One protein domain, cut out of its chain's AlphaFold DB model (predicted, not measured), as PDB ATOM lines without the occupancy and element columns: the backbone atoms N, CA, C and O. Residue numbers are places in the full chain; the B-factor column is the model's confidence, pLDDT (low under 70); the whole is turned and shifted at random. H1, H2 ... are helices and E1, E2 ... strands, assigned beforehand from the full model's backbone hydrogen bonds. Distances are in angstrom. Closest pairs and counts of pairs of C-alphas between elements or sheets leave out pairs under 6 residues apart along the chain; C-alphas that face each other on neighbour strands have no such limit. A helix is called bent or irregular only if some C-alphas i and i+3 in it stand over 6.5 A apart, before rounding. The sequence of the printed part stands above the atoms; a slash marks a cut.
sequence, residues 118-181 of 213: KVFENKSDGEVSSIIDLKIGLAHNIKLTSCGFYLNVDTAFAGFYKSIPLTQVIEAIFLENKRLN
ATOM      1  N   LYS A 118      33.492 -19.859   6.703       90.88
ATOM      2  CA  LYS A 118      32.942 -18.942   7.695       90.88
ATOM      3  C   LYS A 118      31.756 -18.206   7.106       90.88
ATOM      4  O   LYS A 118      31.772 -17.810   5.941       90.88
ATOM      5  N   VAL A 119      30.755 -18.004   7.939       92.94
ATOM      6  CA  VAL A 119      29.486 -17.405   7.562       92.94
ATOM      7  C   VAL A 119      29.179 -16.305   8.552       92.94
ATOM      8  O   VAL A 119      29.167 -16.548   9.759       92.94
ATOM      9  N   PHE A 120      28.949 -15.105   8.035       92.69
ATOM     10  CA  PHE A 120      28.679 -13.911   8.818       92.69
ATOM     11  C   PHE A 120      27.350 -13.302   8.388       92.69
ATOM     12  O   PHE A 120      27.010 -13.268   7.201       92.69
ATOM     13  N   GLU A 121      26.608 -12.782   9.356       87.31
ATOM     14  CA  GLU A 121      25.440 -11.963   9.064       87.31
ATOM     15  C   GLU A 121      25.862 -10.606   8.477       87.31
ATOM     16  O   GLU A 121      27.007 -10.153   8.596       87.31
ATOM     17  N   ASN A 122      24.929  -9.916   7.819       82.56
ATOM     18  CA  ASN A 122      25.254  -8.613   7.248       82.56
ATOM     19  C   ASN A 122      25.336  -7.486   8.301       82.56
ATOM     20  O   ASN A 122      25.839  -6.407   7.996       82.56
ATOM     21  N   LYS A 123      24.915  -7.738   9.544       86.38
ATOM     22  CA  LYS A 123      25.009  -6.781  10.654       86.38
ATOM     23  C   LYS A 123      26.434  -6.682  11.223       86.38
ATOM     24  O   LYS A 123      27.250  -7.576  11.014       86.38
ATOM     25  N   SER A 124      26.716  -5.578  11.913       86.56
ATOM     26  CA  SER A 124      27.905  -5.412  12.758       86.56
ATOM     27  C   SER A 124      27.568  -5.851  14.185       86.56
ATOM     28  O   SER A 124      26.474  -5.555  14.668       86.56
ATOM     29  N   ASP A 125      28.490  -6.549  14.847       90.19
ATOM     30  CA  ASP A 125      28.364  -6.982  16.249       90.19
ATOM     31  C   ASP A 125      29.230  -6.133  17.196       90.19
ATOM     32  O   ASP A 125      29.253  -6.353  18.408       90.19
ATOM     33  N   GLY A 126      29.958  -5.157  16.653       90.62
ATOM     34  CA  GLY A 126      30.799  -4.241  17.410       90.62
ATOM     35  C   GLY A 126      31.778  -3.495  16.514       90.62
ATOM     36  O   GLY A 126      31.970  -3.837  15.352       90.62
ATOM     37  N   GLU A 127      32.437  -2.483  17.064       90.69
ATOM     38  CA  GLU A 127      33.441  -1.709  16.334       90.69
ATOM     39  C   GLU A 127      34.850  -2.109  16.781       90.69
ATOM     40  O   GLU A 127      35.145  -2.125  17.977       90.69
ATOM     41  N   VAL A 128      35.733  -2.421  15.827       89.75
ATOM     42  CA  VAL A 128      37.165  -2.653  16.098       89.75
ATOM     43  C   VAL A 128      37.947  -1.352  15.956       89.75
ATOM     44  O   VAL A 128      38.854  -1.078  16.740       89.75
ATOM     45  N   SER A 129      37.607  -0.544  14.949       88.88
ATOM     46  CA  SER A 129      38.208   0.769  14.711       88.88
ATOM     47  C   SER A 129      37.216   1.732  14.062       88.88
ATOM     48  O   SER A 129      36.047   1.414  13.834       88.88
ATOM     49  N   SER A 130      37.703   2.926  13.720       87.56
ATOM     50  CA  SER A 130      36.925   3.947  13.022       87.56
ATOM     51  C   SER A 130      36.371   3.473  11.666       87.56
ATOM     52  O   SER A 130      35.304   3.929  11.261       87.56
ATOM     53  N   ILE A 131      37.045   2.521  11.007       92.75
ATOM     54  CA  ILE A 131      36.695   2.007   9.671       92.75
ATOM     55  C   ILE A 131      36.435   0.495   9.629       92.75
ATOM     56  O   ILE A 131      36.064  -0.013   8.570       92.75
ATOM     57  N   ILE A 132      36.632  -0.226  10.741       92.62
ATOM     58  CA  ILE A 132      36.479  -1.688  10.815       92.62
ATOM     59  C   ILE A 132      35.378  -2.065  11.812       92.62
ATOM     60  O   ILE A 132      35.471  -1.749  13.000       92.62
ATOM     61  N   ASP A 133      34.392  -2.810  11.324       93.50
ATOM     62  CA  ASP A 133      33.383  -3.518  12.110       93.50
ATOM     63  C   ASP A 133      33.851  -4.934  12.454       93.50
ATOM     64  O   ASP A 133      34.445  -5.632  11.628       93.50
ATOM     65  N   LEU A 134      33.536  -5.383  13.665       93.75
ATOM     66  CA  LEU A 134      33.614  -6.780  14.057       93.75
ATOM     67  C   LEU A 134      32.332  -7.486  13.624       93.75
ATOM     68  O   LEU A 134      31.229  -7.061  13.966       93.75
ATOM     69  N   LYS A 135      32.488  -8.617  12.942       93.62
ATOM     70  CA  LYS A 135      31.396  -9.555  12.692       93.62
ATOM     71  C   LYS A 135      31.668 -10.875  13.389       93.62
ATOM     72  O   LYS A 135      32.747 -11.461  13.238       93.62
ATOM     73  N   ILE A 136      30.673 -11.338  14.132       93.56
ATOM     74  CA  ILE A 136      30.641 -12.645  14.770       93.56
ATOM     75  C   ILE A 136      29.827 -13.566  13.868       93.56
ATOM     76  O   ILE A 136      28.746 -13.237  13.386       93.56
ATOM     77  N   GLY A 137      30.382 -14.734  13.593       93.31
ATOM     78  CA  GLY A 137      29.802 -15.701  12.683       93.31
ATOM     79  C   GLY A 137      30.082 -17.125  13.119       93.31
ATOM     80  O   GLY A 137      30.541 -17.391  14.233       93.31
ATOM     81  N   LEU A 138      29.827 -18.051  12.205       92.88
ATOM     82  CA  LEU A 138      30.063 -19.473  12.406       92.88
ATOM     83  C   LEU A 138      31.016 -19.991  11.335       92.88
ATOM     84  O   LEU A 138      30.803 -19.771  10.144       92.88
ATOM     85  N   ALA A 139      32.056 -20.698  11.756       92.06
ATOM     86  CA  ALA A 139      32.810 -21.592  10.896       92.06
ATOM     87  C   ALA A 139      32.153 -22.968  10.953       92.06
ATOM     88  O   ALA A 139      31.884 -23.471  12.044       92.06
ATOM     89  N   HIS A 140      31.909 -23.597   9.808       89.94
ATOM     90  CA  HIS A 140      31.387 -24.956   9.811       89.94
ATOM     91  C   HIS A 140      31.946 -25.822   8.688       89.94
ATOM     92  O   HIS A 140      32.241 -25.356   7.588       89.94
ATOM     93  N   ASN A 141      32.055 -27.118   8.965       90.06
ATOM     94  CA  ASN A 141      32.356 -28.131   7.967       90.06
ATOM     95  C   ASN A 141      31.662 -29.451   8.295       90.06
ATOM     96  O   ASN A 141      31.248 -29.704   9.430       90.06
ATOM     97  N   ILE A 142      31.514 -30.280   7.269       91.12
ATOM     98  CA  ILE A 142      30.921 -31.603   7.403       91.12
ATOM     99  C   ILE A 142      32.059 -32.602   7.518       91.12
ATOM    100  O   ILE A 142      32.951 -32.646   6.675       91.12
ATOM    101  N   LYS A 143      32.034 -33.400   8.582       89.75
ATOM    102  CA  LYS A 143      33.013 -34.457   8.824       89.75
ATOM    103  C   LYS A 143      32.319 -35.802   8.836       89.75
ATOM    104  O   LYS A 143      31.287 -35.970   9.487       89.75
ATOM    105  N   LEU A 144      32.919 -36.767   8.152       87.69
ATOM    106  CA  LEU A 144      32.562 -38.165   8.314       87.69
ATOM    107  C   LEU A 144      33.381 -38.766   9.459       87.69
ATOM    108  O   LEU A 144      34.587 -38.550   9.560       87.69
ATOM    109  N   THR A 145      32.716 -39.524  10.318       85.81
ATOM    110  CA  THR A 145      33.331 -40.307  11.396       85.81
ATOM    111  C   THR A 145      32.844 -41.753  11.305       85.81
ATOM    112  O   THR A 145      31.912 -42.046  10.554       85.81
ATOM    113  N   SER A 146      33.391 -42.650  12.128       82.00
ATOM    114  CA  SER A 146      32.902 -44.035  12.246       82.00
ATOM    115  C   SER A 146      31.419 -44.138  12.629       82.00
ATOM    116  O   SER A 146      30.783 -45.152  12.374       82.00
ATOM    117  N   CYS A 147      30.856 -43.090  13.234       81.62
ATOM    118  CA  CYS A 147      29.469 -43.045  13.691       81.62
ATOM    119  C   CYS A 147      28.528 -42.311  12.717       81.62
ATOM    120  O   CYS A 147      27.369 -42.074  13.072       81.62
ATOM    121  N   GLY A 148      29.025 -41.911  11.541       83.69
ATOM    122  CA  GLY A 148      28.285 -41.184  10.509       83.69
ATOM    123  C   GLY A 148      28.738 -39.734  10.328       83.69
ATOM    124  O   GLY A 148      29.839 -39.347  10.736       83.69
ATOM    125  N   PHE A 149      27.877 -38.938   9.690       87.00
ATOM    126  CA  PHE A 149      28.126 -37.534   9.368       87.00
ATOM    127  C   PHE A 149      27.862 -36.605  10.553       87.00
ATOM    128  O   PHE A 149      26.849 -36.715  11.254       87.00
ATOM    129  N   TYR A 150      28.760 -35.642  10.728       88.94
ATOM    130  CA  TYR A 150      28.676 -34.609  11.745       88.94
ATOM    131  C   TYR A 150      28.866 -33.233  11.127       88.94
ATOM    132  O   TYR A 150      29.767 -33.020  10.316       88.94
ATOM    133  N   LEU A 151      28.059 -32.282  11.587       90.38
ATOM    134  CA  LEU A 151      28.318 -30.869  11.367       90.38
ATOM    135  C   LEU A 151      29.213 -30.371  12.505       90.38
ATOM    136  O   LEU A 151      28.802 -30.313  13.675       90.38
ATOM    137  N   ASN A 152      30.460 -30.057  12.171       90.69
ATOM    138  CA  ASN A 152      31.347 -29.344  13.071       90.69
ATOM    139  C   ASN A 152      31.070 -27.851  12.932       90.69
ATOM    140  O   ASN A 152      31.035 -27.343  11.813       90.69
ATOM    141  N   VAL A 153      30.872 -27.169  14.056       91.81
ATOM    142  CA  VAL A 153      30.548 -25.745  14.098       91.81
ATOM    143  C   VAL A 153      31.383 -25.115  15.194       91.81
ATOM    144  O   VAL A 153      31.356 -25.606  16.321       91.81
ATOM    145  N   ASP A 154      32.066 -24.032  14.853       93.44
ATOM    146  CA  ASP A 154      32.872 -23.222  15.755       93.44
ATOM    147  C   ASP A 154      32.509 -21.744  15.568       93.44
ATOM    148  O   ASP A 154      32.108 -21.316  14.482       93.44
ATOM    149  N   THR A 155      32.651 -20.937  16.616       93.31
ATOM    150  CA  THR A 155      32.473 -19.484  16.501       93.31
ATOM    151  C   THR A 155      33.614 -18.882  15.683       93.31
ATOM    152  O   THR A 155      34.782 -19.230  15.867       93.31
ATOM    153  N   ALA A 156      33.285 -17.959  14.783       93.88
ATOM    154  CA  ALA A 156      34.245 -17.235  13.967       93.88
ATOM    155  C   ALA A 156      34.131 -15.728  14.202       93.88
ATOM    156  O   ALA A 156      33.041 -15.195  14.378       93.88
ATOM    157  N   PHE A 157      35.268 -15.044  14.138       92.62
ATOM    158  CA  PHE A 157      35.362 -13.591  14.236       92.62
ATOM    159  C   PHE A 157      36.121 -13.073  13.019       92.62
ATOM    160  O   PHE A 157      37.119 -13.679  12.607       92.62
ATOM    161  N   ALA A 158      35.659 -11.972  12.440       93.06
ATOM    162  CA  ALA A 158      36.364 -11.294  11.362       93.06
ATOM    163  C   ALA A 158      36.093  -9.789  11.383       93.06
ATOM    164  O   ALA A 158      35.005  -9.345  11.748       93.06
ATOM    165  N   GLY A 159      37.104  -9.017  10.983       92.69
ATOM    166  CA  GLY A 159      36.975  -7.586  10.742       92.69
ATOM    167  C   GLY A 159      36.517  -7.328   9.310       92.69
ATOM    168  O   GLY A 159      37.097  -7.874   8.372       92.69
ATOM    169  N   PHE A 160      35.506  -6.486   9.140       92.19
ATOM    170  CA  PHE A 160      35.013  -6.025   7.846       92.19
ATOM    171  C   PHE A 160      35.098  -4.506   7.774       92.19
ATOM    172  O   PHE A 160      34.934  -3.827   8.784       92.19
ATOM    173  N   TYR A 161      35.327  -3.955   6.584       91.69
ATOM    174  CA  TYR A 161      35.185  -2.514   6.406       91.69
ATOM    175  C   TYR A 161      33.739  -2.091   6.663       91.69
ATOM    176  O   TYR A 161      32.805  -2.740   6.182       91.69
ATOM    177  N   LYS A 162      33.570  -0.982   7.387       91.00
ATOM    178  CA  LYS A 162      32.267  -0.344   7.571       91.00
ATOM    179  C   LYS A 162      31.670   0.013   6.210       91.00
ATOM    180  O   LYS A 162      32.376   0.472   5.310       91.00
ATOM    181  N   SER A 163      30.355  -0.144   6.072       89.25
ATOM    182  CA  SER A 163      29.622   0.265   4.867       89.25
ATOM    183  C   SER A 163      29.382   1.782   4.860       89.25
ATOM    184  O   SER A 163      28.247   2.240   4.988       89.25
ATOM    185  N   ILE A 164      30.460   2.559   4.732       90.44
ATOM    186  CA  ILE A 164      30.460   4.030   4.727       90.44
ATOM    187  C   ILE A 164      31.062   4.586   3.421       90.44
ATOM    188  O   ILE A 164      31.812   3.880   2.741       90.44
ATOM    189  N   PRO A 165      30.762   5.845   3.046       95.31
ATOM    190  CA  PRO A 165      31.377   6.487   1.887       95.31
ATOM    191  C   PRO A 165      32.908   6.499   1.959       95.31
ATOM    192  O   PRO A 165      33.489   6.728   3.020       95.31
ATOM    193  N   LEU A 166      33.571   6.346   0.806       92.56
ATOM    194  CA  LEU A 166      35.036   6.334   0.721       92.56
ATOM    195  C   LEU A 166      35.676   7.608   1.299       92.56
ATOM    196  O   LEU A 166      36.732   7.540   1.919       92.56
ATOM    197  N   THR A 167      35.025   8.762   1.141       95.31
ATOM    198  CA  THR A 167      35.481  10.029   1.732       95.31
ATOM    199  C   THR A 167      35.569   9.949   3.256       95.31
ATOM    200  O   THR A 167      36.583  10.343   3.824       95.31
ATOM    201  N   GLN A 168      34.573   9.343   3.911       93.88
ATOM    202  CA  GLN A 168      34.571   9.144   5.363       93.88
ATOM    203  C   GLN A 168      35.646   8.147   5.809       93.88
ATOM    204  O   GLN A 168      36.256   8.339   6.857       93.88
ATOM    205  N   VAL A 169      35.931   7.114   5.005       92.62
ATOM    206  CA  VAL A 169      37.053   6.192   5.267       92.62
ATOM    207  C   VAL A 169      38.378   6.955   5.289       92.62
ATOM    208  O   VAL A 169      39.179   6.783   6.207       92.62
ATOM    209  N   ILE A 170      38.609   7.821   4.298       92.69
ATOM    210  CA  ILE A 170      39.839   8.618   4.190       92.69
ATOM    211  C   ILE A 170      39.975   9.563   5.390       92.69
ATOM    212  O   ILE A 170      41.026   9.594   6.033       92.69
ATOM    213  N   GLU A 171      38.914  10.298   5.729       93.00
ATOM    214  CA  GLU A 171      38.888  11.196   6.891       93.00
ATOM    215  C   GLU A 171      39.179  10.455   8.201       93.00
ATOM    216  O   GLU A 171      40.007  10.904   8.998       93.00
ATOM    217  N   ALA A 172      38.553   9.294   8.401       91.00
ATOM    218  CA  ALA A 172      38.748   8.459   9.577       91.00
ATOM    219  C   ALA A 172      40.212   8.003   9.722       91.00
ATOM    220  O   ALA A 172      40.794   8.153  10.798       91.00
ATOM    221  N   ILE A 173      40.848   7.563   8.628       89.62
ATOM    222  CA  ILE A 173      42.271   7.186   8.610       89.62
ATOM    223  C   ILE A 173      43.167   8.380   8.975       89.62
ATOM    224  O   ILE A 173      44.091   8.243   9.783       89.62
ATOM    225  N   PHE A 174      42.907   9.570   8.420       89.81
ATOM    226  CA  PHE A 174      43.685  10.772   8.747       89.81
ATOM    227  C   PHE A 174      43.564  11.163  10.223       89.81
ATOM    228  O   PHE A 174      44.566  11.514  10.855       89.81
ATOM    229  N   LEU A 175      42.356  11.108  10.783       88.19
ATOM    230  CA  LEU A 175      42.106  11.423  12.190       88.19
ATOM    231  C   LEU A 175      42.774  10.414  13.130       88.19
ATOM    232  O   LEU A 175      43.349  10.809  14.147       88.19
ATOM    233  N   GLU A 176      42.739   9.129  12.788       84.62
ATOM    234  CA  GLU A 176      43.342   8.061  13.585       84.62
ATOM    235  C   GLU A 176      44.875   8.179  13.621       84.62
ATOM    236  O   GLU A 176      45.470   8.153  14.701       84.62
ATOM    237  N   ASN A 177      45.506   8.471  12.478       83.81
ATOM    238  CA  ASN A 177      46.946   8.740  12.399       83.81
ATOM    239  C   ASN A 177      47.368   9.965  13.224       83.81
ATOM    240  O   ASN A 177      48.373   9.920  13.935       83.81
ATOM    241  N   LYS A 178      46.586  11.056  13.194       84.69
ATOM    242  CA  LYS A 178      46.855  12.237  14.035       84.69
ATOM    243  C   LYS A 178      46.818  11.898  15.528       84.69
ATOM    244  O   LYS A 178      47.681  12.365  16.265       84.69
ATOM    245  N   ARG A 179      45.860  11.077  15.973       77.44
ATOM    246  CA  ARG A 179      45.744  10.657  17.383       77.44
ATOM    247  C   ARG A 179      46.911   9.783  17.834       77.44
ATOM    248  O   ARG A 179      47.359   9.928  18.967       77.44
ATOM    249  N   LEU A 180      47.406   8.892  16.973       75.75
ATOM    250  CA  LEU A 180      48.565   8.049  17.286       75.75
ATOM    251  C   LEU A 180      49.844   8.880  17.441       75.75
ATOM    252  O   LEU A 180      50.565   8.687  18.414       75.75
ATOM    253  N   ASN A 181      50.058   9.866  16.565       73.19
ATOM    254  CA  ASN A 181      51.216  10.766  16.626       73.19
ATOM    255  C   ASN A 181      51.177  11.756  17.805       73.19
ATOM    256  O   ASN A 181      52.184  12.381  18.117       73.19
TER     257      ASN A 181
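AT A GLANCE: This is residues 118 to 181 of the 213 residues of the protein "Leaf development protein argonaute" of Nosema apis BRL 01 (UniProt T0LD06). Picture one long, thin, twisted hairpin of two strands, E2 and E3, with the single helix H1 set across the end away from its turn. The short strand E1 lies alongside E2 part of the way down its length, and the link after E1 loops out and folds back on E2, while residues 144 to 149 at the hairpin's turn stick out free. The 64 printed residues hold E1, E2, E3 and H1 in that order along the chain, and the antiparallel sheet runs E1, E2, E3. The class is mixed, helices and strands. The whole is extended, with a radius of gyration of the C-alphas of 17.8 A and spans of 58 by 24 by 14 A.

HOW THE PARTS SIT: Start at residues 118 to 120, strand E1, an edge strand. A long link of 11 residues leads to E2, residues 132 to 145, the inner strand, which is antiparallel to E1 at 138 degrees. Look at N 119 and O 138, 2.8 A apart and within hydrogen-bond range; C-alphas 118 and 139 face each other at 4.2 A. Within the link, residues 126 to 127 pair antiparallel with residues 133 to 134 of E2. A tight link of 2 residues then turns into E3, residues 148 to 161, the other edge strand. E2 and E3 form a hairpin, antiparallel at 164 degrees; find N 133 and O 160 at 2.8 A, and N 145 and O 148 at 2.9 A, both within hydrogen-bond range. E1 and E2 form a hairpin as well, and the three strands make a meander, each the antiparallel neighbour of the one before. A tight link of 4 residues leads to H1, residues 166 to 181, which is not on the sheet and is apart from E1 and from E2. In H1 every O i to N i+4 pair is within hydrogen-bond range.

IN THESE COORDINATES: Find C-alpha 118 at (32.942, -18.942, 7.695), where E1 begins. E2 starts at C-alpha 132, at (36.479, -1.688, 10.815), and runs 38.8 A to C-alpha 145. E3 comes back over 39.5 A from C-alpha 148 to C-alpha 161. H1 measures 23.1 A and ends at C-alpha 181, at (51.216, 10.766, 16.626); it is not bent.

THE WHOLE: The two C-alphas farthest apart are those of Cys 147 and Asn 181, at 58.1 A. The sheet's C-alphas lie up to 4.5 A off their best plane. The link from E1 to E2 is the long one, and the printed part has no cut. The mean pLDDT of the printed part is 89.6, and no printed residue is under 70.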